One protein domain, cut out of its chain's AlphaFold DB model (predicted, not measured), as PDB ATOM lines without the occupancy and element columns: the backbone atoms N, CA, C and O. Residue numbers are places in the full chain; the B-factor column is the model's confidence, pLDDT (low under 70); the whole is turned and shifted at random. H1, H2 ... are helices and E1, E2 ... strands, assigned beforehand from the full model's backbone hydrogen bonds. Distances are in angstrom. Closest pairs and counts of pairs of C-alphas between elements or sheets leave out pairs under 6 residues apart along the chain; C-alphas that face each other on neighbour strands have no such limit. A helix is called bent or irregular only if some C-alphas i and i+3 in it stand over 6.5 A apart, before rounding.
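AT A GLANCE: This is residues 7 to 179 and 200 to 236 of the 440 residues of an uncharacterized protein of Emiliania huxleyi (UniProt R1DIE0). A strongly twisted sheet of seven strands, curled like part of a barrel, wraps round the long helix H5, and H6 and H7 pack on that helix. The short helices H1 to H4 lie toward one end of the body, H3 farthest out. The printed part has 210 residues with seven named helices and seven named strands, in the order H1 H2 H3 H4 E1 E2 E3 E4 E5 H5 E6 H6 H7 E7; the mixed sheet runs E6 E5 E4 E3 E2 E1 E7. The class is mixed, helices and strands, with under half of the residues in named elements. The whole is compact, radius of gyration of the C-alphas 17.4 A, spanning 50 by 43 by 33 A.

HOW THE PARTS SIT: Begin at H1, residues 7 to 10, which only just touches H4, residues 41 to 45, with 3 pairs of C-alphas within 8 A, the closest Pro 7 and Cys 42 at 5.4 A; both only graze the sheet. H2, residues 17 to 20, and H3, residues 26 to 29, touch only at the corner, closest C-alphas Arg 19 and Ala 29, 6.1 A; neither is on the sheet. Next comes a meander, each strand the antiparallel neighbour of the one before, in four hairpins: E1, residues 56 to 63, E2, 68 to 75, E3, 83 to 90, E4, 97 to 107, and E5, 110 to 118. Look for N and O within hydrogen-bond range: N 57 and O 73, 2.8 A; N 72 and O 87, 2.8 A; N 86 and O 102, 3.0 A; N 103 and O 115, 2.9 A. The sheet curls round H5, residues 127 to 141, in two layers, a helix on one face of a sheet; the closest C-alphas of E5 and H5 are Ser 111 and Cys 139, 7.1 A. E6, residues 145 to 148, is parallel to E5, with N 113 and O 147 at 2.8 A; E5, H5, E6 form a strand-helix-strand unit, two parallel neighbours with a helix between, its crossover right-handed. H6, residues 154 to 161, touches residues 128 to 132 of H5 alone, closest C-alphas Ser 159 and Lys 129, 5.9 A, at a steep tilt of 44 degrees, the same way. H7, residues 210 to 221, touches H5, closest C-alphas Val 217 and Ala 133, 5.0 A, at a steep tilt of 43 degrees, opposite ways. E7, residues 225 to 228, is an edge strand antiparallel to E1, N 61 and O 227 at 2.8 A. Every O i to N i+4 pair is within range in H5, H6 and H7; H4 has 0 of 1, and 1 of 2 O i to N i+3 pairs; H1, H2 and H3 are too short.

IN THESE COORDINATES: Find C-alpha 7 at (187.037, 145.626, 133.609), where H1 begins. E4 runs 29.8 A and H5 21.1 A, the latter from C-alpha 127 at (166.518, 142.478, 155.262). E1 bends by 61 degrees at residue 59. H4 is irregular: C-alphas 42 and 45 are 7.4 A apart. E7 ends at C-alpha 228, (175.595, 132.281, 141.629).

THE WHOLE: The C-alphas farthest apart are Pro 25 and Ala 179, 53.2 A. Residues 180 to 199, in the link from H6 to H7, are not printed; C-alphas 179 and 200 are 17.9 A apart. Of the links printed whole, H3 to H4 is long. Mean pLDDT of the printed part is 81.5; 52 residues are under 70, among them 7 to 42.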
ATOM      1  N   PRO A   7     187.673 144.301 133.526       39.47
ATOM      2  CA  PRO A   7     187.037 145.626 133.609       39.47
ATOM      3  C   PRO A   7     186.093 145.970 134.778       39.47
ATOM      4  O   PRO A   7     185.526 147.060 134.753       39.47
ATOM      5  N   LEU A   8     185.912 145.148 135.824       40.19
ATOM      6  CA  LEU A   8     185.284 145.667 137.069       40.19
ATOM      7  C   LEU A   8     186.195 146.697 137.758       40.19
ATOM      8  O   LEU A   8     185.700 147.633 138.383       40.19
ATOM      9  N   LEU A   9     187.502 146.524 137.562       44.19
ATOM     10  CA  LEU A   9     188.584 147.367 138.042       44.19
ATOM     11  C   LEU A   9     188.828 148.567 137.142       44.19
ATOM     12  O   LEU A   9     188.858 149.701 137.602       44.19
ATOM     13  N   THR A  10     188.866 148.359 135.830       38.50
ATOM     14  CA  THR A  10     188.987 149.473 134.881       38.50
ATOM     15  C   THR A  10     187.741 150.365 134.891       38.50
ATOM     16  O   THR A  10     187.857 151.572 134.713       38.50
ATOM     17  N   ALA A  11     186.549 149.822 135.190       39.16
ATOM     18  CA  ALA A  11     185.350 150.625 135.447       39.16
ATOM     19  C   ALA A  11     185.508 151.559 136.655       39.16
ATOM     20  O   ALA A  11     184.718 152.493 136.759       39.16
ATOM     21  N   ALA A  12     186.474 151.284 137.543       40.06
ATOM     22  CA  ALA A  12     186.633 151.807 138.892       40.06
ATOM     23  C   ALA A  12     187.717 152.887 139.084       40.06
ATOM     24  O   ALA A  12     187.844 153.404 140.192       40.06
ATOM     25  N   VAL A  13     188.462 153.300 138.047       36.12
ATOM     26  CA  VAL A  13     189.628 154.193 138.263       36.12
ATOM     27  C   VAL A  13     189.710 155.421 137.321       36.12
ATOM     28  O   VAL A  13     190.703 156.133 137.335       36.12
ATOM     29  N   ALA A  14     188.666 155.803 136.564       31.33
ATOM     30  CA  ALA A  14     188.711 157.054 135.765       31.33
ATOM     31  C   ALA A  14     187.346 157.762 135.579       31.33
ATOM     32  O   ALA A  14     186.299 157.096 135.605       31.33
ATOM     33  N   PRO A  15     187.304 159.098 135.353       36.31
ATOM     34  CA  PRO A  15     186.059 159.798 135.048       36.31
ATOM     35  C   PRO A  15     185.473 159.233 133.748       36.31
ATOM     36  O   PRO A  15     186.154 159.136 132.734       36.31
ATOM     37  N   ALA A  16     184.204 158.822 133.791       46.75
ATOM     38  CA  ALA A  16     183.495 158.158 132.691       46.75
ATOM     39  C   ALA A  16     184.109 156.825 132.192       46.75
ATOM     40  O   ALA A  16     183.836 156.415 131.064       46.75
ATOM     41  N   ALA A  17     184.839 156.089 133.040       45.28
ATOM     42  CA  ALA A  17     185.463 154.801 132.706       45.28
ATOM     43  C   ALA A  17     184.532 153.763 132.048       45.28
ATOM     44  O   ALA A  17     184.951 153.007 131.178       45.28
ATOM     45  N   TRP A  18     183.235 153.749 132.373       49.22
ATOM     46  CA  TRP A  18     182.302 152.820 131.723       49.22
ATOM     47  C   TRP A  18     182.117 153.086 130.219       49.22
ATOM     48  O   TRP A  18     181.704 152.177 129.508       49.22
ATOM     49  N   ARG A  19     182.419 154.297 129.727       45.69
ATOM     50  CA  ARG A  19     182.406 154.641 128.293       45.69
ATOM     51  C   ARG A  19     183.671 154.168 127.583       45.69
ATOM     52  O   ARG A  19     183.563 153.633 126.484       45.69
ATOM     53  N   LEU A  20     184.825 154.240 128.251       44.62
ATOM     54  CA  LEU A  20     186.065 153.617 127.772       44.62
ATOM     55  C   LEU A  20     185.895 152.096 127.621       44.62
ATOM     56  O   LEU A  20     186.317 151.519 126.626       44.62
ATOM     57  N   LEU A  21     185.136 151.463 128.523       42.72
ATOM     58  CA  LEU A  21     184.759 150.044 128.421       42.72
ATOM     59  C   LEU A  21     183.821 149.697 127.257       42.72
ATOM     60  O   LEU A  21     183.617 148.519 126.970       42.72
ATOM     61  N   GLN A  22     183.236 150.697 126.598       43.97
ATOM     62  CA  GLN A  22     182.471 150.529 125.363       43.97
ATOM     63  C   GLN A  22     183.288 150.891 124.114       43.97
ATOM     64  O   GLN A  22     182.722 150.935 123.025       43.97
ATOM     65  N   GLY A  23     184.589 151.177 124.260       45.25
ATOM     66  CA  GLY A  23     185.434 151.673 123.173       45.25
ATOM     67  C   GLY A  23     185.109 153.110 122.753       45.25
ATOM     68  O   GLY A  23     185.406 153.491 121.625       45.25
ATOM     69  N   VAL A  24     184.466 153.908 123.616       44.22
ATOM     70  CA  VAL A  24     184.160 155.317 123.329       44.22
ATOM     71  C   VAL A  24     185.352 156.177 123.767       44.22
ATOM     72  O   VAL A  24     185.663 156.170 124.961       44.22
ATOM     73  N   PRO A  25     186.002 156.928 122.855       48.44
ATOM     74  CA  PRO A  25     187.148 157.776 123.183       48.44
ATOM     75  C   PRO A  25     186.842 158.765 124.319       48.44
ATOM     76  O   PRO A  25     185.738 159.317 124.382       48.44
ATOM     77  N   ALA A  26     187.823 159.012 125.195       47.12
ATOM     78  CA  ALA A  26     187.687 159.870 126.381       47.12
ATOM     79  C   ALA A  26     187.148 161.280 126.053       47.12
ATOM     80  O   ALA A  26     186.350 161.841 126.803       47.12
ATOM     81  N   GLU A  27     187.508 161.807 124.886       47.19
ATOM     82  CA  GLU A  27     187.115 163.131 124.389       47.19
ATOM     83  C   GLU A  27     185.620 163.212 124.023       47.19
ATOM     84  O   GLU A  27     184.962 164.227 124.247       47.19
ATOM     85  N   VAL A  28     185.037 162.108 123.540       45.97
ATOM     86  CA  VAL A  28     183.596 161.981 123.241       45.97
ATOM     87  C   VAL A  28     182.803 161.655 124.517       45.97
ATOM     88  O   VAL A  28     181.620 161.996 124.660       45.97
ATOM     89  N   ALA A  29     183.465 161.020 125.490       45.69
ATOM     90  CA  ALA A  29     182.877 160.563 126.740       45.69
ATOM     91  C   ALA A  29     182.457 161.699 127.689       45.69
ATOM     92  O   ALA A  29     181.618 161.449 128.556       45.69
ATOM     93  N   LEU A  30     182.945 162.929 127.519       41.28
ATOM     94  CA  LEU A  30     182.585 164.064 128.381       41.28
ATOM     95  C   LEU A  30     181.328 164.832 127.919       41.28
ATOM     96  O   LEU A  30     180.768 165.584 128.712       41.28
ATOM     97  N   GLY A  31     180.826 164.602 126.693       38.03
ATOM     98  CA  GLY A  31     179.733 165.407 126.109       38.03
ATOM     99  C   GLY A  31     178.436 164.678 125.714       38.03
ATOM    100  O   GLY A  31     177.380 165.302 125.666       38.03
ATOM    101  N   ALA A  32     178.453 163.369 125.435       40.28
ATOM    102  CA  ALA A  32     177.290 162.699 124.831       40.28
ATOM    103  C   ALA A  32     176.294 162.129 125.864       40.28
ATOM    104  O   ALA A  32     176.677 161.366 126.750       40.28
ATOM    105  N   SER A  33     174.987 162.381 125.731       41.69
ATOM    106  CA  SER A  33     173.931 161.662 126.468       41.69
ATOM    107  C   SER A  33     173.652 160.289 125.824       41.69
ATOM    108  O   SER A  33     172.580 160.038 125.282       41.69
ATOM    109  N   GLY A  34     174.645 159.398 125.807       42.44
ATOM    110  CA  GLY A  34     174.533 158.094 125.144       42.44
ATOM    111  C   GLY A  34     173.853 157.021 126.004       42.44
ATOM    112  O   GLY A  34     174.203 156.818 127.169       42.44
ATOM    113  N   SER A  35     172.900 156.286 125.423       46.78
ATOM    114  CA  SER A  35     172.396 155.022 125.969       46.78
ATOM    115  C   SER A  35     173.484 153.941 125.909       46.78
ATOM    116  O   SER A  35     174.063 153.750 124.846       46.78
ATOM    117  N   LEU A  36     173.713 153.193 126.998       49.56
ATOM    118  CA  LEU A  36     174.580 151.998 127.025       49.56
ATOM    119  C   LEU A  36     174.207 151.027 125.879       49.56
ATOM    120  O   LEU A  36     173.204 150.312 125.989       49.56
ATOM    121  N   GLN A  37     174.999 150.987 124.802       51.03
ATOM    122  CA  GLN A  37     174.886 149.959 123.760       51.03
ATOM    123  C   GLN A  37     175.694 148.723 124.182       51.03
ATOM    124  O   GLN A  37     176.867 148.829 124.511       51.03
ATOM    125  N   GLY A  38     175.059 147.549 124.238       56.97
ATOM    126  CA  GLY A  38     175.726 146.302 124.643       56.97
ATOM    127  C   GLY A  38     175.907 146.114 126.156       56.97
ATOM    128  O   GLY A  38     175.378 146.875 126.975       56.97
ATOM    129  N   ALA A  39     176.542 145.008 126.539       56.88
ATOM    130  CA  ALA A  39     177.087 144.813 127.879       56.88
ATOM    131  C   ALA A  39     178.569 145.205 127.850       56.88
ATOM    132  O   ALA A  39     179.220 144.903 126.852       56.88
ATOM    133  N   PRO A  40     179.109 145.862 128.895       67.81
ATOM    134  CA  PRO A  40     180.556 145.964 129.042       67.81
ATOM    135  C   PRO A  40     181.177 144.567 128.881       67.81
ATOM    136  O   PRO A  40     180.574 143.617 129.387       67.81
ATOM    137  N   PRO A  41     182.338 144.411 128.223       65.88
ATOM    138  CA  PRO A  41     182.940 143.099 127.980       65.88
ATOM    139  C   PRO A  41     183.085 142.234 129.241       65.88
ATOM    140  O   PRO A  41     182.851 141.032 129.177       65.88
ATOM    141  N   CYS A  42     183.352 142.840 130.408       64.94
ATOM    142  CA  CYS A  42     183.342 142.128 131.695       64.94
ATOM    143  C   CYS A  42     182.005 141.447 131.975       64.94
ATOM    144  O   CYS A  42     181.961 140.325 132.445       64.94
ATOM    145  N   LEU A  43     180.891 142.110 131.690       77.31
ATOM    146  CA  LEU A  43     179.562 141.626 132.045       77.31
ATOM    147  C   LEU A  43     178.922 140.787 130.932       77.31
ATOM    148  O   LEU A  43     177.740 140.464 131.033       77.31
ATOM    149  N   ALA A  44     179.658 140.462 129.866       78.50
ATOM    150  CA  ALA A  44     179.124 139.751 128.705       78.50
ATOM    151  C   ALA A  44     178.670 138.318 129.032       78.50
ATOM    152  O   ALA A  44     177.725 137.826 128.422       78.50
ATOM    153  N   THR A  45     179.303 137.673 130.015       81.75
ATOM    154  CA  THR A  45     178.940 136.325 130.488       81.75
ATOM    155  C   THR A  45     177.743 136.316 131.431       81.75
ATOM    156  O   THR A  45     177.166 135.259 131.685       81.75
ATOM    157  N   LEU A  46     177.355 137.477 131.961       86.69
ATOM    158  CA  LEU A  46     176.239 137.597 132.886       86.69
ATOM    159  C   LEU A  46     174.930 137.804 132.127       86.69
ATOM    160  O   LEU A  46     174.851 138.571 131.165       86.69
ATOM    161  N   GLU A  47     173.855 137.199 132.631       91.69
ATOM    162  CA  GLU A  47     172.516 137.439 132.094       91.69
ATOM    163  C   GLU A  47     172.133 138.916 132.276       91.69
ATOM    164  O   GLU A  47     171.896 139.394 133.394       91.69
ATOM    165  N   LYS A  48     172.041 139.638 131.157       92.81
ATOM    166  CA  LYS A  48     171.551 141.015 131.121       92.81
ATOM    167  C   LYS A  48     170.029 141.032 131.258       92.81
ATOM    168  O   LYS A  48     169.304 140.480 130.438       92.81
ATOM    169  N   VAL A  49     169.543 141.755 132.258       92.12
ATOM    170  CA  VAL A  49     168.124 141.975 132.538       92.12
ATOM    171  C   VAL A  49     167.783 143.444 132.297       92.12
ATOM    172  O   VAL A  49     168.444 144.348 132.810       92.12
ATOM    173  N   GLY A  50     166.708 143.698 131.551       90.12
ATOM    174  CA  GLY A  50     166.263 145.056 131.226       90.12
ATOM    175  C   GLY A  50     167.079 145.727 130.113       90.12
ATOM    176  O   GLY A  50     167.960 145.132 129.493       90.12
ATOM    177  N   LYS A  51     166.746 146.987 129.816       89.31
ATOM    178  CA  LYS A  51     167.356 147.788 128.740       89.31
ATOM    179  C   LYS A  51     167.584 149.229 129.205       89.31
ATOM    180  O   LYS A  51     166.954 149.691 130.158       89.31
ATOM    181  N   GLY A  52     168.483 149.947 128.531       87.38
ATOM    182  CA  GLY A  52     168.736 151.366 128.798       87.38
ATOM    183  C   GLY A  52     169.095 151.641 130.264       87.38
ATOM    184  O   GLY A  52     169.987 151.001 130.818       87.38
ATOM    185  N   HIS A  53     168.413 152.606 130.889       81.81
ATOM    186  CA  HIS A  53     168.643 153.020 132.286       81.81
ATOM    187  C   HIS A  53     168.292 151.948 133.323       81.81
ATOM    188  O   HIS A  53     168.754 152.032 134.458       81.81
ATOM    189  N   ALA A  54     167.510 150.943 132.933       87.81
ATOM    190  CA  ALA A  54     167.138 149.816 133.778       87.81
ATOM    191  C   ALA A  54     167.996 148.566 133.520       87.81
ATOM    192  O   ALA A  54     167.702 147.515 134.084       87.81
ATOM    193  N   ALA A  55     169.016 148.657 132.655       90.94
ATOM    194  CA  ALA A  55     169.915 147.541 132.393       90.94
ATOM    195  C   ALA A  55     170.682 147.156 133.666       90.94
ATOM    196  O   ALA A  55     171.316 147.998 134.304       90.94
ATOM    197  N   ALA A  56     170.618 145.875 134.001       93.69
ATOM    198  CA  ALA A  56     171.338 145.261 135.100       93.69
ATOM    199  C   ALA A  56     171.793 143.853 134.693       93.69
ATOM    200  O   ALA A  56     171.269 143.285 133.740       93.69
ATOM    201  N   TRP A  57     172.730 143.270 135.426       94.12
ATOM    202  CA  TRP A  57     173.272 141.937 135.181       94.12
ATOM    203  C   TRP A  57     173.034 141.066 136.400       94.12
ATOM    204  O   TRP A  57     173.325 141.482 137.522       94.12
ATOM    205  N   ARG A  58     172.447 139.886 136.211       95.00
ATOM    206  CA  ARG A  58     172.165 138.972 137.319       95.00
ATOM    207  C   ARG A  58     173.470 138.371 137.838       95.00
ATOM    208  O   ARG A  58     174.190 137.748 137.071       95.00
ATOM    209  N   LEU A  59     173.734 138.539 139.133       95.00
ATOM    210  CA  LEU A  59     174.907 137.979 139.812       95.00
ATOM    211  C   LEU A  59     174.575 136.718 140.604       95.00
ATOM    212  O   LEU A  59     175.377 135.794 140.640       95.00
ATOM    213  N   ALA A  60     173.415 136.693 141.259       96.69
ATOM    214  CA  ALA A  60     173.028 135.593 142.130       96.69
ATOM    215  C   ALA A  60     171.511 135.529 142.328       96.69
ATOM    216  O   ALA A  60     170.819 136.549 142.252       96.69
ATOM    217  N   ASP A  61     171.031 134.340 142.664       96.50
ATOM    218  CA  ASP A  61     169.684 134.039 143.116       96.50
ATOM    219  C   ASP A  61     169.760 133.461 144.538       96.50
ATOM    220  O   ASP A  61     170.416 132.459 144.790       96.50
ATOM    221  N   PHE A  62     169.099 134.108 145.491       96.12
ATOM    222  CA  PHE A  62     168.936 133.635 146.859       96.12
ATOM    223  C   PHE A  62     167.507 133.141 147.065       96.12
ATOM    224  O   PHE A  62     166.552 133.873 146.783       96.12
ATOM    225  N   ARG A  63     167.338 131.921 147.572       95.12
ATOM    226  CA  ARG A  63     166.020 131.323 147.815       95.12
ATOM    227  C   ARG A  63     165.946 130.711 149.202       95.12
ATOM    228  O   ARG A  63     166.843 130.000 149.626       95.12
ATOM    229  N   THR A  64     164.840 130.967 149.877       91.88
ATOM    230  CA  THR A  64     164.383 130.289 151.097       91.88
ATOM    231  C   THR A  64     163.027 129.653 150.785       91.88
ATOM    232  O   THR A  64     162.454 129.941 149.731       91.88
ATOM    233  N   GLU A  65     162.472 128.856 151.698       88.31
ATOM    234  CA  GLU A  65     161.103 128.321 151.558       88.31
ATOM    235  C   GLU A  65     160.067 129.436 151.351       88.31
ATOM    236  O   GLU A  65     159.114 129.313 150.585       88.31
ATOM    237  N   GLU A  66     160.293 130.573 152.004       86.12
ATOM    238  CA  GLU A  66     159.346 131.674 152.043       86.12
ATOM    239  C   GLU A  66     159.659 132.801 151.059       86.12
ATOM    240  O   GLU A  66     158.780 133.584 150.707       86.12
ATOM    241  N   THR A  67     160.907 132.995 150.658       85.75
ATOM    242  CA  THR A  67     161.320 134.200 149.929       85.75
ATOM    243  C   THR A  67     162.358 133.883 148.870       85.75
ATOM    244  O   THR A  67     163.342 133.198 149.133       85.75
ATOM    245  N   GLY A  68     162.145 134.425 147.672       92.50
ATOM    246  CA  GLY A  68     163.129 134.457 146.598       92.50
ATOM    247  C   GLY A  68     163.606 135.886 146.359       92.50
ATOM    248  O   GLY A  68     162.804 136.825 146.350       92.50
ATOM    249  N   MET A  69     164.908 136.049 146.156       95.69
ATOM    250  CA  MET A  69     165.562 137.321 145.892       95.69
ATOM    251  C   MET A  69     166.663 137.141 144.852       95.69
ATOM    252  O   MET A  69     167.472 136.236 144.949       95.69
ATOM    253  N   GLN A  70     166.751 138.053 143.895       96.06
ATOM    254  CA  GLN A  70     167.830 138.115 142.920       96.06
ATOM    255  C   GLN A  70     168.730 139.308 143.233       96.06
ATOM    256  O   GLN A  70     168.233 140.424 143.430       96.06
ATOM    257  N   ALA A  71     170.040 139.083 143.229       97.00
ATOM    258  CA  ALA A  71     171.058 140.120 143.279       97.00
ATOM    259  C   ALA A  71     171.483 140.479 141.849       97.00
ATOM    260  O   ALA A  71     171.870 139.615 141.058       97.00
ATOM    261  N   ARG A  72     171.391 141.762 141.498       95.94
ATOM    262  CA  ARG A  72     171.725 142.268 140.165       95.94
ATOM    263  C   ARG A  72     172.664 143.456 140.252       95.94
ATOM    264  O   ARG A  72     172.408 144.384 141.011       95.94
ATOM    265  N   LEU A  73     173.702 143.466 139.436       95.06
ATOM    266  CA  LEU A  73     174.598 144.598 139.288       95.06
ATOM    267  C   LEU A  73     174.009 145.591 138.291       95.06
ATOM    268  O   LEU A  73     173.639 145.204 137.190       95.06
ATOM    269  N   ALA A  74     173.938 146.865 138.636       92.88
ATOM    270  CA  ALA A  74     173.661 147.943 137.695       92.88
ATOM    271  C   ALA A  74     174.792 148.967 137.781       92.88
ATOM    272  O   ALA A  74     175.286 149.256 138.869       92.88
ATOM    273  N   LEU A  75     175.201 149.533 136.649       87.81
ATOM    274  CA  LEU A  75     176.185 150.614 136.649       87.81
ATOM    275  C   LEU A  75     175.535 151.882 137.205       87.81
ATOM    276  O   LEU A  75     174.423 152.236 136.792       87.81
ATOM    277  N   ASP A  76     176.196 152.552 138.151       83.38
ATOM    278  CA  ASP A  76     175.709 153.846 138.607       83.38
ATOM    279  C   ASP A  76     176.088 154.908 137.575       83.38
ATOM    280  O   ASP A  76     177.234 155.014 137.149       83.38
ATOM    281  N   ARG A  77     175.095 155.674 137.128       74.06
ATOM    282  CA  ARG A  77     175.268 156.662 136.052       74.06
ATOM    283  C   ARG A  77     175.598 158.053 136.574       74.06
ATOM    284  O   ARG A  77     175.810 158.952 135.771       74.06
ATOM    285  N   ASN A  78     175.575 158.233 137.892       68.94
ATOM    286  CA  ASN A  78     175.850 159.510 138.527       68.94
ATOM    287  C   ASN A  78     176.772 159.378 139.745       68.94
ATOM    288  O   ASN A  78     176.314 159.536 140.883       68.94
ATOM    289  N   PRO A  79     178.063 159.095 139.530       60.16
ATOM    290  CA  PRO A  79     179.001 159.510 140.559       60.16
ATOM    291  C   PRO A  79     180.279 160.144 139.990       60.16
ATOM    292  O   PRO A  79     180.775 159.785 138.927       60.16
ATOM    293  N   ALA A  80     180.810 161.114 140.739       71.12
ATOM    294  CA  ALA A  80     182.140 161.698 140.525       71.12
ATOM    295  C   ALA A  80     183.275 160.664 140.686       71.12
ATOM    296  O   ALA A  80     184.414 160.915 140.319       71.12
ATOM    297  N   GLU A  81     182.937 159.506 141.238       69.19
ATOM    298  CA  GLU A  81     183.770 158.328 141.396       69.19
ATOM    299  C   GLU A  81     183.039 157.147 140.746       69.19
ATOM    300  O   GLU A  81     181.815 157.142 140.655       69.19
ATOM    301  N   PRO A  82     183.726 156.115 140.297       72.19
ATOM    302  CA  PRO A  82     183.070 154.977 139.683       72.19
ATOM    303  C   PRO A  82     182.394 154.091 140.728       72.19
ATOM    304  O   PRO A  82     183.014 153.465 141.588       72.19
ATOM    305  N   CYS A  83     181.069 154.060 140.651       84.88
ATOM    306  CA  CYS A  83     180.234 153.265 141.533       84.88
ATOM    307  C   CYS A  83     179.368 152.304 140.734       84.88
ATOM    308  O   CYS A  83     178.916 152.582 139.621       84.88
ATOM    309  N   CYS A  84     179.044 151.192 141.374       91.31
ATOM    310  CA  CYS A  84     177.989 150.306 140.940       91.31
ATOM    311  C   CYS A  84     176.877 150.242 141.989       91.31
ATOM    312  O   CYS A  84     177.021 150.599 143.163       91.31
ATOM    313  N   LYS A  85     175.710 149.806 141.533       94.56
ATOM    314  CA  LYS A  85     174.526 149.600 142.345       94.56
ATOM    315  C   LYS A  85     174.206 148.118 142.367       94.56
ATOM    316  O   LYS A  85     173.790 147.561 141.355       94.56
ATOM    317  N   LEU A  86     174.332 147.493 143.531       96.38
ATOM    318  CA  LEU A  86     173.858 146.129 143.735       96.38
ATOM    319  C   LEU A  86     172.374 146.181 144.103       96.38
ATOM    320  O   LEU A  86     171.997 146.607 145.192       96.38
ATOM    321  N   MET A  87     171.518 145.832 143.152       97.25
ATOM    322  CA  MET A  87     170.067 145.837 143.277       97.25
ATOM    323  C   MET A  87     169.552 144.486 143.755       97.25
ATOM    324  O   MET A  87     169.981 143.445 143.269       97.25
ATOM    325  N   PHE A  88     168.558 144.522 144.637       97.38
ATOM    326  CA  PHE A  88     167.898 143.330 145.151       97.38
ATOM    327  C   PHE A  88     166.426 143.354 144.770       97.38
ATOM    328  O   PHE A  88     165.707 144.320 145.058       97.38
ATOM    329  N   VAL A  89     165.987 142.303 144.088       96.44
ATOM    330  CA  VAL A  89     164.639 142.184 143.527       96.44
ATOM    331  C   VAL A  89     164.053 140.854 143.977       96.44
ATOM    332  O   VAL A  89     164.664 139.825 143.735       96.44
ATOM    333  N   GLY A  90     162.898 140.861 144.631       93.62
ATOM    334  CA  GLY A  90     162.227 139.657 145.122       93.62
ATOM    335  C   GLY A  90     160.798 139.555 144.610       93.62
ATOM    336  O   GLY A  90     160.313 140.457 143.936       93.62
ATOM    337  N   GLY A  91     160.121 138.451 144.909       83.88
ATOM    338  CA  GLY A  91     158.712 138.270 144.556       83.88
ATOM    339  C   GLY A  91     158.268 136.815 144.652       83.88
ATOM    340  O   GLY A  91     159.016 135.922 144.266       83.88
ATOM    341  N   ARG A  92     157.055 136.583 145.176       66.94
ATOM    342  CA  ARG A  92     156.437 135.246 145.309       66.94
ATOM    343  C   ARG A  92     155.561 134.849 144.108       66.94
ATOM    344  O   ARG A  92     155.281 133.673 143.938       66.94
ATOM    345  N   SER A  93     155.129 135.801 143.277       56.59
ATOM    346  CA  SER A  93     153.995 135.630 142.346       56.59
ATOM    347  C   SER A  93     154.308 135.998 140.889       56.59
ATOM    348  O   SER A  93     153.458 136.513 140.167       56.59
ATOM    349  N   GLY A  94     155.556 135.821 140.449       62.25
ATOM    350  CA  GLY A  94     155.985 136.198 139.093       62.25
ATOM    351  C   GLY A  94     156.168 137.709 138.877       62.25
ATOM    352  O   GLY A  94     156.871 138.111 137.950       62.25
ATOM    353  N   GLN A  95     155.643 138.560 139.767       73.81
ATOM    354  CA  GLN A  95     155.967 139.986 139.790       73.81
ATOM    355  C   GLN A  95     157.265 140.237 140.563       73.81
ATOM    356  O   GLN A  95     157.396 139.922 141.745       73.81
ATOM    357  N   ARG A  96     158.248 140.798 139.856       84.44
ATOM    358  CA  ARG A  96     159.577 141.143 140.371       84.44
ATOM    359  C   ARG A  96     159.528 142.519 141.032       84.44
ATOM    360  O   ARG A  96     159.557 143.541 140.351       84.44
ATOM    361  N   GLU A  97     159.493 142.543 142.355       93.38
ATOM    362  CA  GLU A  97     159.425 143.751 143.168       93.38
ATOM    363  C   GLU A  97     160.806 144.157 143.700       93.38
ATOM    364  O   GLU A  97     161.602 143.340 144.168       93.38
ATOM    365  N   LYS A  98     161.120 145.454 143.664       95.31
ATOM    366  CA  LYS A  98     162.399 145.961 144.174       95.31
ATOM    367  C   LYS A  98     162.393 145.964 145.703       95.31
ATOM    368  O   LYS A  98     161.641 146.725 146.309       95.31
ATOM    369  N   LEU A  99     163.276 145.181 146.321       96.31
ATOM    370  CA  LEU A  99     163.443 145.128 147.779       96.31
ATOM    371  C   LEU A  99     164.341 146.263 148.280       96.31
ATOM    372  O   LEU A  99     164.096 146.881 149.318       96.31
ATOM    373  N   GLY A 100     165.399 146.560 147.525       96.81
ATOM    374  CA  GLY A 100     166.401 147.535 147.923       96.81
ATOM    375  C   GLY A 100     167.582 147.599 146.967       96.81
ATOM    376  O   GLY A 100     167.570 147.014 145.883       96.81
ATOM    377  N   HIS A 101     168.592 148.370 147.350       97.44
ATOM    378  CA  HIS A 101     169.890 148.378 146.685       97.44
ATOM    379  C   HIS A 101     171.001 148.857 147.618       97.44
ATOM    380  O   HIS A 101     170.745 149.574 148.590       97.44
ATOM    381  N   MET A 102     172.232 148.507 147.267       97.50
ATOM    382  CA  MET A 102     173.458 149.061 147.825       97.50
ATOM    383  C   MET A 102     174.166 149.920 146.789       97.50
ATOM    384  O   MET A 102     174.075 149.657 145.592       97.50
ATOM    385  N   LEU A 103     174.847 150.951 147.270       95.25
ATOM    386  CA  LEU A 103     175.794 151.743 146.498       95.25
ATOM    387  C   LEU A 103     177.189 151.274 146.886       95.25
ATOM    388  O   LEU A 103     177.537 151.315 148.071       95.25
ATOM    389  N   LEU A 104     177.946 150.823 145.899       94.75
ATOM    390  CA  LEU A 104     179.280 150.275 146.065       94.75
ATOM    391  C   LEU A 104     180.243 151.135 145.247       94.75
ATOM    392  O   LEU A 104     179.990 151.380 144.070       94.75
ATOM    393  N   ALA A 105     181.316 151.597 145.874       91.19
ATOM    394  CA  ALA A 105     182.508 152.011 145.152       91.19
ATOM    395  C   ALA A 105     183.327 150.753 144.843       91.19
ATOM    396  O   ALA A 105     183.334 149.804 145.634       91.19
ATOM    397  N   CYS A 106     183.971 150.742 143.689       83.94
ATOM    398  CA  CYS A 106     184.935 149.712 143.341       83.94
ATOM    399  C   CYS A 106     186.333 150.296 143.578       83.94
ATOM    400  O   CYS A 106     186.575 151.441 143.208       83.94
ATOM    401  N   ASP A 107     187.205 149.525 144.216       80.88
ATOM    402  CA  ASP A 107     188.617 149.850 144.438       80.88
ATOM    403  C   ASP A 107     189.471 148.726 143.820       80.88
ATOM    404  O   ASP A 107     188.919 147.684 143.462       80.88
ATOM    405  N   GLU A 108     190.796 148.907 143.736       76.25
ATOM    406  CA  GLU A 108     191.714 147.963 143.065       76.25
ATOM    407  C   GLU A 108     191.591 146.498 143.536       76.25
ATOM    408  O   GLU A 108     191.573 145.563 142.743       76.25
ATOM    409  N   ASP A 109     191.385 146.295 144.833       78.12
ATOM    410  CA  ASP A 109     191.281 144.950 145.412       78.12
ATOM    411  C   ASP A 109     189.965 144.740 146.166       78.12
ATOM    412  O   ASP A 109     189.851 143.870 147.039       78.12
ATOM    413  N   GLY A 110     188.965 145.594 145.925       87.88
ATOM    414  CA  GLY A 110     187.861 145.702 146.865       87.88
ATOM    415  C   GLY A 110     186.537 146.210 146.332       87.88
ATOM    416  O   GLY A 110     186.414 146.890 145.317       87.88
ATOM    417  N   SER A 111     185.509 145.893 147.113       92.12
ATOM    418  CA  SER A 111     184.182 146.478 146.991       92.12
ATOM    419  C   SER A 111     183.905 147.272 148.259       92.12
ATOM    420  O   SER A 111     183.863 146.709 149.352       92.12
ATOM    421  N   ALA A 112     183.727 148.583 148.129       94.44
ATOM    422  CA  ALA A 112     183.522 149.481 149.254       94.44
ATOM    423  C   ALA A 112     182.055 149.921 149.354       94.44
ATOM    424  O   ALA A 112     181.548 150.697 148.541       94.44
ATOM    425  N   LEU A 113     181.358 149.484 150.401       96.25
ATOM    426  CA  LEU A 113     179.989 149.903 150.676       96.25
ATOM    427  C   LEU A 113     179.933 151.397 151.025       96.25
ATOM    428  O   LEU A 113     180.547 151.854 151.990       96.25
ATOM    429  N   ARG A 114     179.130 152.158 150.278       94.12
ATOM    430  CA  ARG A 114     178.845 153.580 150.552       94.12
ATOM    431  C   ARG A 114     177.527 153.782 151.276       94.12
ATOM    432  O   ARG A 114     177.365 154.698 152.081       94.12
ATOM    433  N   GLY A 115     176.550 152.943 150.964       94.50
ATOM    434  CA  GLY A 115     175.225 153.056 151.539       94.50
ATOM    435  C   GLY A 115     174.287 151.961 151.073       94.50
ATOM    436  O   GLY A 115     174.531 151.270 150.090       94.50
ATOM    437  N   MET A 116     173.177 151.833 151.787       96.81
ATOM    438  CA  MET A 116     172.122 150.878 151.490       96.81
ATOM    439  C   MET A 116     170.765 151.560 151.632       96.81
ATOM    440  O   MET A 116     170.541 152.338 152.563       96.81
ATOM    441  N   ARG A 117     169.840 151.240 150.725       96.19
ATOM    442  CA  ARG A 117     168.437 151.646 150.807       96.19
ATOM    443  C   ARG A 117     167.538 150.428 150.673       96.19
ATOM    444  O   ARG A 117     167.577 149.736 149.660       96.19
ATOM    445  N   ILE A 118     166.682 150.233 151.668       96.31
ATOM    446  CA  ILE A 118     165.621 149.220 151.686       96.31
ATOM    447  C   ILE A 118     164.278 149.938 151.536       96.31
ATOM    448  O   ILE A 118     164.108 151.053 152.061       96.31
ATOM    449  N   ARG A 119     163.351 149.317 150.801       95.00
ATOM    450  CA  ARG A 119     161.975 149.800 150.648       95.00
ATOM    451  C   ARG A 119     161.301 149.934 152.017       95.00
ATOM    452  O   ARG A 119     161.581 149.158 152.924       95.00
ATOM    453  N   GLU A 120     160.516 150.988 152.202       92.69
ATOM    454  CA  GLU A 120     160.091 151.451 153.534       92.69
ATOM    455  C   GLU A 120     159.172 150.477 154.265       92.69
ATOM    456  O   GLU A 120     159.412 150.184 155.433       92.69
ATOM    457  N   ASP A 121     158.217 149.906 153.547       92.38
ATOM    458  CA  ASP A 121     157.286 148.852 153.969       92.38
ATOM    459  C   ASP A 121     157.971 147.522 154.340       92.38
ATOM    460  O   ASP A 121     157.389 146.676 155.028       92.38
ATOM    461  N   LEU A 122     159.221 147.338 153.907       91.81
ATOM    462  CA  LEU A 122     160.022 146.145 154.175       91.81
ATOM    463  C   LEU A 122     161.094 146.348 155.260       91.81
ATOM    464  O   LEU A 122     161.820 145.409 155.602       91.81
ATOM    465  N   ARG A 123     161.232 147.559 155.818       92.00
ATOM    466  CA  ARG A 123     162.172 147.816 156.925       92.00
ATOM    467  C   ARG A 123     161.719 147.088 158.195       92.00
ATOM    468  O   ARG A 123     160.558 146.734 158.351       92.00
ATOM    469  N   GLY A 124     162.661 146.826 159.102       89.12
ATOM    470  CA  GLY A 124     162.396 146.096 160.351       89.12
ATOM    471  C   GLY A 124     162.318 144.572 160.204       89.12
ATOM    472  O   GLY A 124     162.385 143.871 161.204       89.12
ATOM    473  N   ARG A 125     162.288 144.036 158.977       92.31
ATOM    474  CA  ARG A 125     162.202 142.588 158.701       92.31
ATOM    475  C   ARG A 125     163.559 141.874 158.611       92.31
ATOM    476  O   ARG A 125     163.675 140.839 157.973       92.31
ATOM    477  N   GLY A 126     164.628 142.476 159.133       92.88
ATOM    478  CA  GLY A 126     165.983 141.906 159.056       92.88
ATOM    479  C   GLY A 126     166.643 141.919 157.666       92.88
ATOM    480  O   GLY A 126     167.791 141.494 157.549       92.88
ATOM    481  N   LEU A 127     165.988 142.468 156.632       94.50
ATOM    482  CA  LEU A 127     166.518 142.478 155.262       94.50
ATOM    483  C   LEU A 127     167.909 143.107 155.143       94.50
ATOM    484  O   LEU A 127     168.695 142.649 154.329       94.50
ATOM    485  N   SER A 128     168.256 144.111 155.958       96.31
ATOM    486  CA  SER A 128     169.586 144.740 155.903       96.31
ATOM    487  C   SER A 128     170.719 143.734 156.069       96.31
ATOM    488  O   SER A 128     171.686 143.781 155.313       96.31
ATOM    489  N   LYS A 129     170.580 142.808 157.022       96.81
ATOM    490  CA  LYS A 129     171.564 141.753 157.266       96.81
ATOM    491  C   LYS A 129     171.589 140.771 156.104       96.81
ATOM    492  O   LYS A 129     172.664 140.425 155.641       96.81
ATOM    493  N   LEU A 130     170.427 140.392 155.579       96.56
ATOM    494  CA  LEU A 130     170.359 139.470 154.450       96.56
ATOM    495  C   LEU A 130     171.024 140.044 153.189       96.56
ATOM    496  O   LEU A 130     171.851 139.379 152.573       96.56
ATOM    497  N   LEU A 131     170.717 141.297 152.834       97.62
ATOM    498  CA  LEU A 131     171.334 141.961 151.683       97.62
ATOM    499  C   LEU A 131     172.857 142.074 151.857       97.62
ATOM    500  O   LEU A 131     173.599 141.857 150.900       97.62
ATOM    501  N   LEU A 132     173.322 142.395 153.074       98.31
ATOM    502  CA  LEU A 132     174.754 142.452 153.399       98.31
ATOM    503  C   LEU A 132     175.403 141.081 153.265       98.31
ATOM    504  O   LEU A 132     176.447 140.984 152.638       98.31
ATOM    505  N   ALA A 133     174.776 140.023 153.775       98.12
ATOM    506  CA  ALA A 133     175.307 138.670 153.672       98.12
ATOM    507  C   ALA A 133     175.482 138.230 152.210       98.12
ATOM    508  O   ALA A 133     176.509 137.650 151.869       98.12
ATOM    509  N   VAL A 134     174.522 138.554 151.335       97.69
ATOM    510  CA  VAL A 134     174.634 138.257 149.897       97.69
ATOM    511  C   VAL A 134     175.772 139.044 149.249       97.69
ATOM    512  O   VAL A 134     176.569 138.459 148.524       97.69
ATOM    513  N   TRP A 135     175.894 140.344 149.525       97.81
ATOM    514  CA  TRP A 135     177.020 141.143 149.027       97.81
ATOM    515  C   TRP A 135     178.372 140.603 149.512       97.81
ATOM    516  O   TRP A 135     179.277 140.411 148.708       97.81
ATOM    517  N   LEU A 136     178.496 140.289 150.803       98.06
ATOM    518  CA  LEU A 136     179.724 139.755 151.389       98.06
ATOM    519  C   LEU A 136     180.082 138.382 150.814       98.06
ATOM    520  O   LEU A 136     181.253 138.134 150.540       98.06
ATOM    521  N   ARG A 137     179.092 137.511 150.573       97.50
ATOM    522  CA  ARG A 137     179.324 136.248 149.864       97.50
ATOM    523  C   ARG A 137     179.876 136.505 148.468       97.50
ATOM    524  O   ARG A 137     180.877 135.902 148.116       97.50
ATOM    525  N   LEU A 138     179.265 137.413 147.705       95.31
ATOM    526  CA  LEU A 138     179.748 137.763 146.368       95.31
ATOM    527  C   LEU A 138     181.192 138.275 146.403       95.31
ATOM    528  O   LEU A 138     181.983 137.860 145.565       95.31
ATOM    529  N   CYS A 139     181.559 139.104 147.387       95.31
ATOM    530  CA  CYS A 139     182.947 139.534 147.572       95.31
ATOM    531  C   CYS A 139     183.885 138.348 147.836       95.31
ATOM    532  O   CYS A 139     184.911 138.237 147.179       95.31
ATOM    533  N   LEU A 140     183.520 137.438 148.746       95.12
ATOM    534  CA  LEU A 140     184.333 136.262 149.077       95.12
ATOM    535  C   LEU A 140     184.537 135.328 147.874       95.12
ATOM    536  O   LEU A 140     185.646 134.847 147.664       95.12
ATOM    537  N   GLU A 141     183.491 135.082 147.082       92.69
ATOM    538  CA  GLU A 141     183.575 134.228 145.887       92.69
ATOM    539  C   GLU A 141     184.401 134.885 144.771       92.69
ATOM    540  O   GLU A 141     185.162 134.212 144.070       92.69
ATOM    541  N   ALA A 142     184.302 136.210 144.662       88.94
ATOM    542  CA  ALA A 142     185.094 137.026 143.755       88.94
ATOM    543  C   ALA A 142     186.533 137.269 144.246       88.94
ATOM    544  O   ALA A 142     187.316 137.855 143.518       88.94
ATOM    545  N   GLY A 143     186.910 136.876 145.466       89.75
ATOM    546  CA  GLY A 143     188.220 137.244 146.022       89.75
ATOM    547  C   GLY A 143     188.405 138.754 146.235       89.75
ATOM    548  O   GLY A 143     189.529 139.233 146.292       89.75
ATOM    549  N   LEU A 144     187.312 139.511 146.357       90.62
ATOM    550  CA  LEU A 144     187.336 140.945 146.638       90.62
ATOM    551  C   LEU A 144     187.344 141.191 148.144       90.62
ATOM    552  O   LEU A 144     186.582 140.571 148.890       90.62
ATOM    553  N   THR A 145     188.117 142.180 148.585       93.88
ATOM    554  CA  THR A 145     188.097 142.636 149.977       93.88
ATOM    555  C   THR A 145     186.869 143.523 150.214       93.88
ATOM    556  O   THR A 145     186.785 144.619 149.645       93.88
ATOM    557  N   PRO A 146     185.894 143.117 151.050       96.50
ATOM    558  CA  PRO A 146     184.771 143.980 151.377       96.50
ATOM    559  C   PRO A 146     185.228 145.082 152.334       96.50
ATOM    560  O   PRO A 146     185.826 144.825 153.375       96.50
ATOM    561  N   ARG A 147     184.922 146.329 151.991       95.25
ATOM    562  CA  ARG A 147     185.254 147.520 152.785       95.25
ATOM    563  C   ARG A 147     184.032 148.413 152.913       95.25
ATOM    564  O   ARG A 147     182.997 148.180 152.284       95.25
ATOM    565  N   THR A 148     184.140 149.485 153.688       95.75
ATOM    566  CA  THR A 148     183.165 150.575 153.619       95.75
ATOM    567  C   THR A 148     183.865 151.901 153.384       95.75
ATOM    568  O   THR A 148     184.953 152.148 153.894       95.75
ATOM    569  N   ARG A 149     183.200 152.812 152.671       93.88
ATOM    570  CA  ARG A 149     183.529 154.239 152.772       93.88
ATOM    571  C   ARG A 149     183.028 154.773 154.118       93.88
ATOM    572  O   ARG A 149     182.483 154.025 154.932       93.88
ATOM    573  N   THR A 150     183.189 156.070 154.361       93.38
ATOM    574  CA  THR A 150     182.666 156.716 155.569       93.38
ATOM    575  C   THR A 150     181.152 156.528 155.671       93.38
ATOM    576  O   THR A 150     180.377 157.155 154.946       93.38
ATOM    577  N   ILE A 151     180.716 155.688 156.606       92.12
ATOM    578  CA  ILE A 151     179.305 155.466 156.900       92.12
ATOM    579  C   ILE A 151     178.872 156.487 157.946       92.12
ATOM    580  O   ILE A 151     179.505 156.622 158.983       92.12
ATOM    581  N   ASN A 152     177.777 157.201 157.679       89.88
ATOM    582  CA  ASN A 152     177.126 158.146 158.602       89.88
ATOM    583  C   ASN A 152     175.670 157.713 158.878       89.88
ATOM    584  O   ASN A 152     174.735 158.517 158.884       89.88
ATOM    585  N   LYS A 153     175.443 156.397 158.962       88.75
ATOM    586  CA  LYS A 153     174.116 155.771 159.062       88.75
ATOM    587  C   LYS A 153     174.128 154.750 160.210       88.75
ATOM    588  O   LYS A 153     174.474 153.599 159.967       88.75
ATOM    589  N   PRO A 154     173.713 155.129 161.436       85.25
ATOM    590  CA  PRO A 154     173.875 154.290 162.632       85.25
ATOM    591  C   PRO A 154     173.287 152.877 162.518       85.25
ATOM    592  O   PRO A 154     173.911 151.907 162.931       85.25
ATOM    593  N   LEU A 155     172.111 152.731 161.896       87.69
ATOM    594  CA  LEU A 155     171.486 151.416 161.695       87.69
ATOM    595  C   LEU A 155     172.268 150.522 160.718       87.69
ATOM    596  O   LEU A 155     172.249 149.296 160.843       87.69
ATOM    597  N   LEU A 156     172.955 151.129 159.746       91.75
ATOM    598  CA  LEU A 156     173.843 150.400 158.846       91.75
ATOM    599  C   LEU A 156     175.101 149.953 159.590       91.75
ATOM    600  O   LEU A 156     175.459 148.787 159.492       91.75
ATOM    601  N   SER A 157     175.702 150.835 160.393       91.62
ATOM    602  CA  SER A 157     176.832 150.501 161.271       91.62
ATOM    603  C   SER A 157     176.505 149.335 162.210       91.62
ATOM    604  O   SER A 157     177.280 148.391 162.307       91.62
ATOM    605  N   LEU A 158     175.312 149.331 162.814       89.69
ATOM    606  CA  LEU A 158     174.850 148.213 163.643       89.69
ATOM    607  C   LEU A 158     174.693 146.910 162.840       89.69
ATOM    608  O   LEU A 158     174.985 145.827 163.342       89.69
ATOM    609  N   SER A 159     174.236 147.005 161.590       94.25
ATOM    610  CA  SER A 159     174.120 145.832 160.716       94.25
ATOM    611  C   SER A 159     175.495 145.287 160.316       94.25
ATOM    612  O   SER A 159     175.650 144.073 160.269       94.25
ATOM    613  N   LEU A 160     176.483 146.156 160.078       95.75
ATOM    614  CA  LEU A 160     177.872 145.783 159.782       95.75
ATOM    615  C   LEU A 160     178.544 145.097 160.979       95.75
ATOM    616  O   LEU A 160     179.171 144.055 160.810       95.75
ATOM    617  N   ALA A 161     178.337 145.609 162.197       93.50
ATOM    618  CA  ALA A 161     178.873 145.007 163.420       93.50
ATOM    619  C   ALA A 161     178.420 143.545 163.620       93.50
ATOM    620  O   ALA A 161     179.170 142.727 164.143       93.50
ATOM    621  N   ALA A 162     177.228 143.168 163.135       94.44
ATOM    622  CA  ALA A 162     176.751 141.779 163.181       94.44
ATOM    623  C   ALA A 162     177.576 140.796 162.314       94.44
ATOM    624  O   ALA A 162     177.440 139.578 162.474       94.44
ATOM    625  N   PHE A 163     178.412 141.321 161.412       97.44
ATOM    626  CA  PHE A 163     179.383 140.583 160.602       97.44
ATOM    627  C   PHE A 163     180.823 140.732 161.111       97.44
ATOM    628  O   PHE A 163     181.743 140.306 160.426       97.44
ATOM    629  N   GLY A 164     181.027 141.339 162.286       95.81
ATOM    630  CA  GLY A 164     182.354 141.546 162.870       95.81
ATOM    631  C   GLY A 164     183.106 142.762 162.330       95.81
ATOM    632  O   GLY A 164     184.280 142.919 162.636       95.81
ATOM    633  N   PHE A 165     182.458 143.631 161.546       95.44
ATOM    634  CA  PHE A 165     183.096 144.863 161.085       95.44
ATOM    635  C   PHE A 165     183.392 145.802 162.258       95.44
ATOM    636  O   PHE A 165     182.499 146.092 163.064       95.44
ATOM    637  N   ALA A 166     184.609 146.340 162.293       93.31
ATOM    638  CA  ALA A 166     185.068 147.269 163.318       93.31
ATOM    639  C   ALA A 166     185.227 148.692 162.748       93.31
ATOM    640  O   ALA A 166     185.664 148.851 161.609       93.31
ATOM    641  N   PRO A 167     184.861 149.749 163.499       92.81
ATOM    642  CA  PRO A 167     185.086 151.124 163.066       92.81
ATOM    643  C   PRO A 167     186.587 151.453 163.060       92.81
ATOM    644  O   PRO A 167     187.274 151.228 164.056       92.81
ATOM    645  N   THR A 168     187.090 152.063 161.986       92.75
ATOM    646  CA  THR A 168     188.533 152.349 161.849       92.75
ATOM    647  C   THR A 168     189.039 153.412 162.815       92.75
ATOM    648  O   THR A 168     190.203 153.418 163.200       92.75
ATOM    649  N   ASN A 169     188.166 154.315 163.265       87.44
ATOM    650  CA  ASN A 169     188.540 155.346 164.231       87.44
ATOM    651  C   ASN A 169     188.678 154.832 165.678       87.44
ATOM    652  O   ASN A 169     188.899 155.657 166.565       87.44
ATOM    653  N   GLN A 170     188.482 153.527 165.922       77.88
ATOM    654  CA  GLN A 170     188.549 152.865 167.234       77.88
ATOM    655  C   GLN A 170     187.634 153.473 168.314       77.88
ATOM    656  O   GLN A 170     187.729 153.140 169.495       77.88
ATOM    657  N   ARG A 171     186.707 154.362 167.939       72.38
ATOM    658  CA  ARG A 171     185.746 154.937 168.879       72.38
ATOM    659  C   ARG A 171     184.588 153.959 169.019       72.38
ATOM    660  O   ARG A 171     183.920 153.641 168.036       72.38
ATOM    661  N   GLY A 172     184.358 153.497 170.248       62.75
ATOM    662  CA  GLY A 172     183.256 152.597 170.583       62.75
ATOM    663  C   GLY A 172     181.903 153.101 170.068       62.75
ATOM    664  O   GLY A 172     181.649 154.307 169.976       62.75
ATOM    665  N   MET A 173     181.024 152.165 169.705       63.59
ATOM    666  CA  MET A 173     179.743 152.486 169.085       63.59
ATOM    667  C   MET A 173     178.654 152.757 170.127       63.59
ATOM    668  O   MET A 173     177.987 151.834 170.583       63.59
ATOM    669  N   LEU A 174     178.413 154.028 170.471       58.66
ATOM    670  CA  LEU A 174     177.262 154.405 171.301       58.66
ATOM    671  C   LEU A 174     176.042 154.713 170.420       58.66
ATOM    672  O   LEU A 174     175.821 155.851 170.002       58.66
ATOM    673  N   VAL A 175     175.233 153.694 170.133       61.34
ATOM    674  CA  VAL A 175     173.976 153.855 169.386       61.34
ATOM    675  C   VAL A 175     172.807 153.610 170.326       61.34
ATOM    676  O   VAL A 175     172.510 152.476 170.686       61.34
ATOM    677  N   ARG A 176     172.099 154.681 170.694       61.16
ATOM    678  CA  ARG A 176     170.802 154.563 171.362       61.16
ATOM    679  C   ARG A 176     169.726 154.406 170.294       61.16
ATOM    680  O   ARG A 176     169.435 155.350 169.562       61.16
ATOM    681  N   VAL A 177     169.153 153.212 170.197       62.12
ATOM    682  CA  VAL A 177     167.982 152.949 169.355       62.12
ATOM    683  C   VAL A 177     166.750 153.015 170.248       62.12
ATOM    684  O   VAL A 177     166.662 152.287 171.230       62.12
ATOM    685  N   SER A 178     165.804 153.895 169.935       60.34
ATOM    686  CA  SER A 178     164.474 153.884 170.545       60.34
ATOM    687  C   SER A 178     163.467 153.281 169.568       60.34
ATOM    688  O   SER A 178     163.577 153.454 168.351       60.34
ATOM    689  N   ALA A 179     162.472 152.565 170.094       54.59
ATOM    690  CA  ALA A 179     161.330 152.129 169.304       54.59
ATOM    691  C   ALA A 179     160.513 153.367 168.907       54.59
ATOM    692  O   ALA A 179     159.793 153.939 169.726       54.59
ATOM    693  N   TYR A 200     176.930 160.358 166.067       58.50
ATOM    694  CA  TYR A 200     176.877 159.710 164.767       58.50
ATOM    695  C   TYR A 200     178.295 159.293 164.414       58.50
ATOM    696  O   TYR A 200     179.166 160.139 164.200       58.50
ATOM    697  N   ILE A 201     178.528 157.989 164.366       68.00
ATOM    698  CA  ILE A 201     179.801 157.459 163.913       68.00
ATOM    699  C   ILE A 201     179.903 157.798 162.433       68.00
ATOM    700  O   ILE A 201     179.105 157.320 161.631       68.00
ATOM    701  N   ARG A 202     180.840 158.686 162.104       87.81
ATOM    702  CA  ARG A 202     181.280 158.973 160.741       87.81
ATOM    703  C   ARG A 202     182.647 158.342 160.578       87.81
ATOM    704  O   ARG A 202     183.656 158.972 160.873       87.81
ATOM    705  N   THR A 203     182.671 157.078 160.189       91.62
ATOM    706  CA  THR A 203     183.921 156.338 160.018       91.62
ATOM    707  C   THR A 203     183.756 155.256 158.963       91.62
ATOM    708  O   THR A 203     182.627 154.888 158.616       91.62
ATOM    709  N   ALA A 204     184.876 154.815 158.409       93.69
ATOM    710  CA  ALA A 204     184.924 153.596 157.626       93.69
ATOM    711  C   ALA A 204     184.912 152.393 158.576       93.69
ATOM    712  O   ALA A 204     185.216 152.519 159.760       93.69
ATOM    713  N   PHE A 205     184.543 151.232 158.060       94.12
ATOM    714  CA  PHE A 205     184.564 149.988 158.799       94.12
ATOM    715  C   PHE A 205     185.480 149.005 158.080       94.12
ATOM    716  O   PHE A 205     185.375 148.824 156.862       94.12
ATOM    717  N   GLU A 206     186.350 148.374 158.852       94.44
ATOM    718  CA  GLU A 206     187.206 147.285 158.403       94.44
ATOM    719  C   GLU A 206     186.485 145.960 158.616       94.44
ATOM    720  O   GLU A 206     185.856 145.735 159.655       94.44
ATOM    721  N   ALA A 207     186.529 145.108 157.593       96.44
ATOM    722  CA  ALA A 207     186.041 143.744 157.695       96.44
ATOM    723  C   ALA A 207     186.985 142.920 158.585       96.44
ATOM    724  O   ALA A 207     188.189 143.189 158.596       96.44
ATOM    725  N   PRO A 208     186.473 141.906 159.303       97.38
ATOM    726  CA  PRO A 208     187.336 140.932 159.956       97.38
ATOM    727  C   PRO A 208     188.049 140.062 158.908       97.38
ATOM    728  O   PRO A 208     187.821 140.194 157.701       97.38
ATOM    729  N   ASP A 209     188.884 139.132 159.368       96.62
ATOM    730  CA  ASP A 209     189.505 138.144 158.492       96.62
ATOM    731  C   ASP A 209     188.455 137.323 157.711       96.62
ATOM    732  O   ASP A 209     187.286 137.195 158.098       96.62
ATOM    733  N   ALA A 210     188.882 136.744 156.588       96.00
ATOM    734  CA  ALA A 210     187.987 136.055 155.665       96.00
ATOM    735  C   ALA A 210     187.259 134.854 156.295       96.00
ATOM    736  O   ALA A 210     186.122 134.572 155.906       96.00
ATOM    737  N   ALA A 211     187.870 134.152 157.257       97.25
ATOM    738  CA  ALA A 211     187.254 132.997 157.904       97.25
ATOM    739  C   ALA A 211     186.135 133.440 158.856       97.25
ATOM    740  O   ALA A 211     185.006 132.947 158.754       97.25
ATOM    741  N   THR A 212     186.410 134.435 159.702       97.62
ATOM    742  CA  THR A 212     185.409 135.056 160.582       97.62
ATOM    743  C   THR A 212     184.253 135.643 159.777       97.62
ATOM    744  O   THR A 212     183.079 135.425 160.099       97.62
ATOM    745  N   LEU A 213     184.567 136.351 158.688       98.00
ATOM    746  CA  LEU A 213     183.560 136.936 157.814       98.00
ATOM    747  C   LEU A 213     182.678 135.861 157.168       98.00
ATOM    748  O   LEU A 213     181.452 135.989 157.174       98.00
ATOM    749  N   ARG A 214     183.284 134.785 156.649       97.81
ATOM    750  CA  ARG A 214     182.565 133.663 156.035       97.81
ATOM    751  C   ARG A 214     181.608 133.006 157.027       97.81
ATOM    752  O   ARG A 214     180.428 132.893 156.713       97.81
ATOM    753  N   ALA A 215     182.061 132.710 158.246       98.00
ATOM    754  CA  ALA A 215     181.208 132.145 159.292       98.00
ATOM    755  C   ALA A 215     180.017 133.063 159.640       98.00
ATOM    756  O   ALA A 215     178.884 132.607 159.823       98.00
ATOM    757  N   ALA A 216     180.243 134.381 159.698       98.00
ATOM    758  CA  ALA A 216     179.169 135.341 159.928       98.00
ATOM    759  C   ALA A 216     178.159 135.383 158.766       98.00
ATOM    760  O   ALA A 216     176.954 135.482 159.017       98.00
ATOM    761  N   VAL A 217     178.633 135.286 157.520       97.88
ATOM    762  CA  VAL A 217     177.799 135.197 156.311       97.88
ATOM    763  C   VAL A 217     176.988 133.901 156.295       97.88
ATOM    764  O   VAL A 217     175.771 133.971 156.128       97.88
ATOM    765  N   ASP A 218     177.617 132.749 156.540       97.38
ATOM    766  CA  ASP A 218     176.959 131.437 156.627       97.38
ATOM    767  C   ASP A 218     175.804 131.469 157.625       97.38
ATOM    768  O   ASP A 218     174.673 131.101 157.310       97.38
ATOM    769  N   ARG A 219     176.040 132.035 158.813       97.31
ATOM    770  CA  ARG A 219     175.003 132.177 159.837       97.31
ATOM    771  C   ARG A 219     173.798 132.989 159.358       97.31
ATOM    772  O   ARG A 219     172.679 132.677 159.767       97.31
ATOM    773  N   GLN A 220     173.990 134.033 158.550       96.44
ATOM    774  CA  GLN A 220     172.877 134.839 158.024       96.44
ATOM    775  C   GLN A 220     172.156 134.159 156.855       96.44
ATOM    776  O   GLN A 220     170.956 134.369 156.694       96.44
ATOM    777  N   LEU A 221     172.865 133.354 156.061       96.44
ATOM    778  CA  LEU A 221     172.314 132.668 154.890       96.44
ATOM    779  C   LEU A 221     171.804 131.250 155.186       96.44
ATOM    780  O   LEU A 221     171.175 130.672 154.314       96.44
ATOM    781  N   ARG A 222     171.994 130.717 156.402       96.06
ATOM    782  CA  ARG A 222     171.702 129.318 156.790       96.06
ATOM    783  C   ARG A 222     170.320 128.763 156.420       96.06
ATOM    784  O   ARG A 222     170.162 127.555 156.334       96.06
ATOM    785  N   HIS A 223     169.325 129.632 156.249       94.38
ATOM    786  CA  HIS A 223     167.937 129.256 155.946       94.38
ATOM    787  C   HIS A 223     167.599 129.337 154.454       94.38
ATOM    788  O   HIS A 223     166.432 129.264 154.077       94.38
ATOM    789  N   GLY A 224     168.599 129.552 153.599       94.56
ATOM    790  CA  GLY A 224     168.410 129.625 152.163       94.56
ATOM    791  C   GLY A 224     169.626 129.175 151.375       94.56
ATOM    792  O   GLY A 224     170.727 129.038 151.898       94.56
ATOM    793  N   ASN A 225     169.405 128.975 150.084       95.69
ATOM    794  CA  ASN A 225     170.446 128.670 149.124       95.69
ATOM    795  C   ASN A 225     170.801 129.931 148.332       95.69
ATOM    796  O   ASN A 225     169.899 130.620 147.845       95.69
ATOM    797  N   LEU A 226     172.094 130.232 148.206       96.69
ATOM    798  CA  LEU A 226     172.589 131.268 147.304       96.69
ATOM    799  C   LEU A 226     173.245 130.601 146.099       96.69
ATOM    800  O   LEU A 226     174.333 130.044 146.203       96.69
ATOM    801  N   GLU A 227     172.606 130.724 144.948       96.50
ATOM    802  CA  GLU A 227     173.107 130.239 143.670       96.50
ATOM    803  C   GLU A 227     173.709 131.408 142.896       96.50
ATOM    804  O   GLU A 227     173.060 132.433 142.679       96.50
ATOM    805  N   LEU A 228     174.967 131.281 142.483       93.69
ATOM    806  CA  LEU A 228     175.595 132.281 141.629       93.69
ATOM    807  C   LEU A 228     175.069 132.138 140.198       93.69
ATOM    808  O   LEU A 228     174.914 131.037 139.681       93.69
ATOM    809  N   GLY A 229     174.829 133.269 139.536       88.38
ATOM    810  CA  GLY A 229     174.421 133.301 138.131       88.38
ATOM    811  C   GLY A 229     175.545 132.927 137.159       88.38
ATOM    812  O   GLY A 229     175.277 132.749 135.976       88.38
ATOM    813  N   VAL A 230     176.779 132.828 137.658       85.81
ATOM    814  CA  VAL A 230     177.993 132.422 136.941       85.81
ATOM    815  C   VAL A 230     178.894 131.599 137.863       85.81
ATOM    816  O   VAL A 230     178.778 131.718 139.085       85.81
ATOM    817  N   PRO A 231     179.822 130.795 137.316       86.12
ATOM    818  CA  PRO A 231     180.834 130.123 138.124       86.12
ATOM    819  C   PRO A 231     181.638 131.125 138.977       86.12
ATOM    820  O   PRO A 231     181.959 132.203 138.469       86.12
ATOM    821  N   PRO A 232     182.045 130.786 140.219       82.31
ATOM    822  CA  PRO A 232     182.847 131.673 141.071       82.31
ATOM    823  C   PRO A 232     184.104 132.218 140.383       82.31
ATOM    824  O   PRO A 232     184.445 133.384 140.538       82.31
ATOM    825  N   ALA A 233     184.762 131.396 139.557       78.31
ATOM    826  CA  ALA A 233     185.944 131.797 138.795       78.31
ATOM    827  C   ALA A 233     185.677 132.976 137.841       78.31
ATOM    828  O   ALA A 233     186.565 133.787 137.629       78.31
ATOM    829  N   ALA A 234     184.452 133.107 137.321       76.19
ATOM    830  CA  ALA A 234     184.061 134.218 136.454       76.19
ATOM    831  C   ALA A 234     183.760 135.517 137.226       76.19
ATOM    832  O   ALA A 234     183.579 136.559 136.603       76.19
ATOM    833  N   LEU A 235     183.662 135.461 138.562       76.75
ATOM    834  CA  LEU A 235     183.532 136.642 139.420       76.75
ATOM    835  C   LEU A 235     184.881 137.169 139.901       76.75
ATOM    836  O   LEU A 235     184.954 138.320 140.331       76.75
ATOM    837  N   ARG A 236     185.922 136.330 139.883       76.81
ATOM    838  CA  ARG A 236     187.252 136.736 140.324       76.81
ATOM    839  C   ARG A 236     187.809 137.783 139.364       76.81
ATOM    840  O   ARG A 236     187.594 137.649 138.157       76.81
TER     841      ARG A 236